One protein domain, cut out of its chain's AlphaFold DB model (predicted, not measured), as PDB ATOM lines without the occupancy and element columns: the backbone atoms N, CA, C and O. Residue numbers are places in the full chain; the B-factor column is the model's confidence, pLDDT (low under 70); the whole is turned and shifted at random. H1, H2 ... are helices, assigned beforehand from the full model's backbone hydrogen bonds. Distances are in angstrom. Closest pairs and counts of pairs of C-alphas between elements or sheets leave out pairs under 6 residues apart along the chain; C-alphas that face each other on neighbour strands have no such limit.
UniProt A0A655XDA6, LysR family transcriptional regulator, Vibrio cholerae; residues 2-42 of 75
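This is residues 2 to 42 of the 75 residues of the protein "LysR family transcriptional regulator" of Vibrio cholerae (UniProt A0A655XDA6). There is little regular structure here: two short helices, H1 and H2, and the link between them make a loose ring, and a long stretch without a named element folds back across it and runs on beyond it to residue 42. The printed part has 41 residues, with H1 then H2 and no named strand; the class is all helix, with 12 residues in named elements. It is only just loose, close to compact, with a radius of gyration of the C-alphas of 11.0 A and spans of 30 by 20 by 14 A.

Find C-alpha 2 at (237.002, 198.283, 177.736); here H1, residues 2 to 6, begins. Go on to C-alpha 17 at (244.862, 209.556, 175.134), where H2 begins; it covers residues 17 to 23, 9.9 A from first to last C-alpha, and ends at C-alpha 23 at (240.997, 205.642, 183.412).

Look at Pro 3 and Leu 23: their C-alphas, the closest of H1 and H2, are 7.5 A apart, and the helices are close but not clearly touching. In H1 every O i to N i+4 pair is within hydrogen-bond range; in H2, 2 of 3 are.

The C-alphas of Asn 8 and Arg 42, the two farthest apart, are 32.6 A apart. The printed part has no cut, the link from H1 to H2 is short, and no printed residue has a pLDDT under 70.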
ATOM      1  N   VAL A   2     235.621 198.713 178.067       83.00
ATOM      2  CA  VAL A   2     237.002 198.283 177.736       83.00
ATOM      3  C   VAL A   2     237.907 198.124 178.975       83.00
ATOM      4  O   VAL A   2     238.597 197.114 179.031       83.00
ATOM      5  N   PRO A   3     237.888 199.017 179.991       82.44
ATOM      6  CA  PRO A   3     238.739 198.861 181.175       82.44
ATOM      7  C   PRO A   3     238.495 197.553 181.930       82.44
ATOM      8  O   PRO A   3     239.444 196.854 182.255       82.44
ATOM      9  N   GLU A   4     237.233 197.175 182.153       85.38
ATOM     10  CA  GLU A   4     236.896 195.942 182.875       85.38
ATOM     11  C   GLU A   4     237.305 194.675 182.118       85.38
ATOM     12  O   GLU A   4     237.473 193.631 182.736       85.38
ATOM     13  N   LEU A   5     237.469 194.760 180.794       88.88
ATOM     14  CA  LEU A   5     237.923 193.639 179.974       88.88
ATOM     15  C   LEU A   5     239.436 193.401 180.096       88.88
ATOM     16  O   LEU A   5     239.894 192.278 179.917       88.88
ATOM     17  N   LEU A   6     240.211 194.453 180.376       90.25
ATOM     18  CA  LEU A   6     241.670 194.370 180.518       90.25
ATOM     19  C   LEU A   6     242.082 193.782 181.872       90.25
ATOM     20  O   LEU A   6     243.131 193.160 181.992       90.25
ATOM     21  N   ILE A   7     241.266 193.985 182.904       88.81
ATOM     22  CA  ILE A   7     241.582 193.539 184.261       88.81
ATOM     23  C   ILE A   7     241.561 192.009 184.309       88.81
ATOM     24  O   ILE A   7     240.585 191.382 183.900       88.81
ATOM     25  N   ASN A   8     242.618 191.416 184.867       87.50
ATOM     26  CA  ASN A   8     242.800 189.965 184.977       87.50
ATOM     27  C   ASN A   8     242.818 189.225 183.625       87.50
ATOM     28  O   ASN A   8     242.487 188.040 183.572       87.50
ATOM     29  N   THR A   9     243.194 189.900 182.537       91.81
ATOM     30  CA  THR A   9     243.406 189.275 181.228       91.81
ATOM     31  C   THR A   9     244.753 189.692 180.643       91.81
ATOM     32  O   THR A   9     245.311 190.720 181.013       91.81
ATOM     33  N   ASP A  10     245.253 188.917 179.682       93.25
ATOM     34  CA  ASP A  10     246.467 189.251 178.922       93.25
ATOM     35  C   ASP A  10     246.159 190.135 177.696       93.25
ATOM     36  O   ASP A  10     246.876 190.122 176.692       93.25
ATOM     37  N   LEU A  11     245.041 190.866 177.727       94.44
ATOM     38  CA  LEU A  11     244.608 191.705 176.616       94.44
ATOM     39  C   LEU A  11     245.234 193.098 176.689       94.44
ATOM     40  O   LEU A  11     245.474 193.658 177.756       94.44
ATOM     41  N   ILE A  12     245.410 193.696 175.514       93.62
ATOM     42  CA  ILE A  12     245.753 195.109 175.354       93.62
ATOM     43  C   ILE A  12     244.698 195.797 174.491       93.62
ATOM     44  O   ILE A  12     244.065 195.172 173.638       93.62
ATOM     45  N   ALA A  13     244.515 197.100 174.692       92.69
ATOM     46  CA  ALA A  13     243.601 197.909 173.896       92.69
ATOM     47  C   ALA A  13     244.241 199.241 173.507       92.69
ATOM     48  O   ALA A  13     244.981 199.844 174.280       92.69
ATOM     49  N   THR A  14     243.907 199.724 172.309       92.12
ATOM     50  CA  THR A  14     244.245 201.083 171.871       92.12
ATOM     51  C   THR A  14     243.073 202.006 172.168       92.12
ATOM     52  O   THR A  14     241.946 201.734 171.755       92.12
ATOM     53  N   LEU A  15     243.330 203.093 172.893       90.25
ATOM     54  CA  LEU A  15     242.312 204.038 173.344       90.25
ATOM     55  C   LEU A  15     242.784 205.482 173.119       90.25
ATOM     56  O   LEU A  15     243.985 205.752 173.190       90.25
ATOM     57  N   PRO A  16     241.862 206.440 172.918       89.56
ATOM     58  CA  PRO A  16     242.212 207.853 172.900       89.56
ATOM     59  C   PRO A  16     242.930 208.299 174.176       89.56
ATOM     60  O   PRO A  16     242.458 208.042 175.286       89.56
ATOM     61  N   ARG A  17     244.021 209.058 174.025       86.75
ATOM     62  CA  ARG A  17     244.862 209.556 175.134       86.75
ATOM     63  C   ARG A  17     244.062 210.225 176.259       86.75
ATOM     64  O   ARG A  17     244.349 210.010 177.437       86.75
ATOM     65  N   ARG A  18     243.045 211.019 175.900       83.50
ATOM     66  CA  ARG A  18     242.159 211.700 176.864       83.50
ATOM     67  C   ARG A  18     241.387 210.708 177.728       83.50
ATOM     68  O   ARG A  18     241.361 210.863 178.941       83.50
ATOM     69  N   LEU A  19     240.847 209.645 177.132       85.56
ATOM     70  CA  LEU A  19     240.134 208.605 177.873       85.56
ATOM     71  C   LEU A  19     241.073 207.902 178.862       85.56
ATOM     72  O   LEU A  19     240.742 207.753 180.033       85.56
ATOM     73  N   VAL A  20     242.278 207.549 178.413       87.12
ATOM     74  CA  VAL A  20     243.276 206.868 179.247       87.12
ATOM     75  C   VAL A  20     243.706 207.712 180.455       87.12
ATOM     76  O   VAL A  20     243.872 207.166 181.544       87.12
ATOM     77  N   THR A  21     243.807 209.038 180.294       80.81
ATOM     78  CA  THR A  21     244.171 209.969 181.385       80.81
ATOM     79  C   THR A  21     243.203 209.866 182.572       80.81
ATOM     80  O   THR A  21     243.629 209.934 183.721       80.81
ATOM     81  N   HIS A  22     241.911 209.648 182.310       79.81
ATOM     82  CA  HIS A  22     240.903 209.482 183.362       79.81
ATOM     83  C   HIS A  22     240.808 208.044 183.883       79.81
ATOM     84  O   HIS A  22     240.471 207.825 185.044       79.81
ATOM     85  N   LEU A  23     241.102 207.052 183.039       80.50
ATOM     86  CA  LEU A  23     240.997 205.642 183.412       80.50
ATOM     87  C   LEU A  23     242.125 205.182 184.337       80.50
ATOM     88  O   LEU A  23     241.850 204.422 185.262       80.50
ATOM     89  N   GLY A  24     243.355 205.665 184.139       73.62
ATOM     90  CA  GLY A  24     244.498 205.289 184.982       73.62
ATOM     91  C   GLY A  24     244.346 205.698 186.451       73.62
ATOM     92  O   GLY A  24     244.955 205.095 187.322       73.62
ATOM     93  N   GLN A  25     243.494 206.687 186.749       76.44
ATOM     94  CA  GLN A  25     243.168 207.065 188.129       76.44
ATOM     95  C   GLN A  25     242.189 206.093 188.803       76.44
ATOM     96  O   GLN A  25     242.110 206.053 190.027       76.44
ATOM     97  N   ARG A  26     241.403 205.349 188.014       83.25
ATOM     98  CA  ARG A  26     240.303 204.505 188.501       83.25
ATOM     99  C   ARG A  26     240.611 203.010 188.445       83.25
ATOM    100  O   ARG A  26     240.032 202.256 189.220       83.25
ATOM    101  N   TYR A  27     241.481 202.591 187.534       83.75
ATOM    102  CA  TYR A  27     241.832 201.193 187.311       83.75
ATOM    103  C   TYR A  27     243.353 201.034 187.323       83.75
ATOM    104  O   TYR A  27     244.063 201.891 186.799       83.75
ATOM    105  N   GLU A  28     243.849 199.922 187.870       84.19
ATOM    106  CA  GLU A  28     245.273 199.561 187.854       84.19
ATOM    107  C   GLU A  28     245.698 199.082 186.455       84.19
ATOM    108  O   GLU A  28     245.953 197.904 186.220       84.19
ATOM    109  N   ILE A  29     245.724 200.003 185.492       86.69
ATOM    110  CA  ILE A  29     246.147 199.744 184.113       86.69
ATOM    111  C   ILE A  29     247.459 200.462 183.804       86.69
ATOM    112  O   ILE A  29     247.682 201.600 184.214       86.69
ATOM    113  N   THR A  30     248.318 199.805 183.029       88.62
ATOM    114  CA  THR A  30     249.544 200.421 182.510       88.62
ATOM    115  C   THR A  30     249.271 201.073 181.162       88.62
ATOM    116  O   THR A  30     248.575 200.515 180.313       88.62
ATOM    117  N   VAL A  31     249.836 202.260 180.958       89.56
ATOM    118  CA  VAL A  31     249.714 203.031 179.720       89.56
ATOM    119  C   VAL A  31     251.068 203.058 179.030       89.56
ATOM    120  O   VAL A  31     252.063 203.425 179.649       89.56
ATOM    121  N   ALA A  32     251.094 202.703 177.750       91.38
ATOM    122  CA  ALA A  32     252.282 202.769 176.909       91.38
ATOM    123  C   ALA A  32     251.987 203.571 175.638       91.38
ATOM    124  O   ALA A  32     250.834 203.668 175.204       91.38
ATOM    125  N   ASP A  33     253.030 204.146 175.044       91.31
ATOM    126  CA  ASP A  33     252.916 204.759 173.726       91.31
ATOM    127  C   ASP A  33     252.740 203.707 172.632       91.31
ATOM    128  O   ASP A  33     253.154 202.553 172.766       91.31
ATOM    129  N   LEU A  34     252.092 204.114 171.539       92.50
ATOM    130  CA  LEU A  34     251.883 203.230 170.404       92.50
ATOM    131  C   LEU A  34     253.229 202.906 169.742       92.50
ATOM    132  O   LEU A  34     254.035 203.813 169.526       92.50
ATOM    133  N   PRO A  35     253.469 201.642 169.351       94.75
ATOM    134  CA  PRO A  35     254.726 201.234 168.724       94.75
ATOM    135  C   PRO A  35     254.838 201.680 167.256       94.75
ATOM    136  O   PRO A  35     255.782 201.315 166.560       94.75
ATOM    137  N   PHE A  36     253.863 202.443 166.765       93.50
ATOM    138  CA  PHE A  36     253.800 202.984 165.417       93.50
ATOM    139  C   PHE A  36     253.070 204.327 165.426       93.50
ATOM    140  O   PHE A  36     252.293 204.635 166.330       93.50
ATOM    141  N   TYR A  37     253.305 205.115 164.381       92.06
ATOM    142  CA  TYR A  37     252.585 206.362 164.165       92.06
ATOM    143  C   TYR A  37     251.114 206.098 163.825       92.06
ATOM    144  O   TYR A  37     250.796 205.258 162.981       92.06
ATOM    145  N   THR A  38     250.224 206.882 164.427       90.50
ATOM    146  CA  THR A  38     248.805 206.940 164.071       90.50
ATOM    147  C   THR A  38     248.420 208.373 163.771       90.50
ATOM    148  O   THR A  38     248.849 209.280 164.480       90.50
ATOM    149  N   ALA A  39     247.580 208.577 162.759       89.88
ATOM    150  CA  ALA A  39     247.011 209.893 162.517       89.88
ATOM    151  C   ALA A  39     246.134 210.325 163.700       89.88
ATOM    152  O   ALA A  39     245.366 209.523 164.241       89.88
ATOM    153  N   ASP A  40     246.222 211.604 164.056       88.25
ATOM    154  CA  ASP A  40     245.285 212.207 164.992       88.25
ATOM    155  C   ASP A  40     243.872 212.235 164.407       88.25
ATOM    156  O   ASP A  40     243.664 212.265 163.188       88.25
ATOM    157  N   PHE A  41     242.880 212.270 165.293       86.81
ATOM    158  CA  PHE A  41     241.483 212.429 164.914       86.81
ATOM    159  C   PHE A  41     240.919 213.733 165.477       86.81
ATOM    160  O   PHE A  41     241.298 214.196 166.554       86.81
ATOM    161  N   ARG A  42     239.988 214.329 164.729       87.75
ATOM    162  CA  ARG A  42     239.292 215.549 165.139       87.75
ATOM    163  C   ARG A  42     238.021 215.191 165.891       87.75
ATOM    164  O   ARG A  42     237.276 214.307 165.474       87.75
TER     165      ARG A  42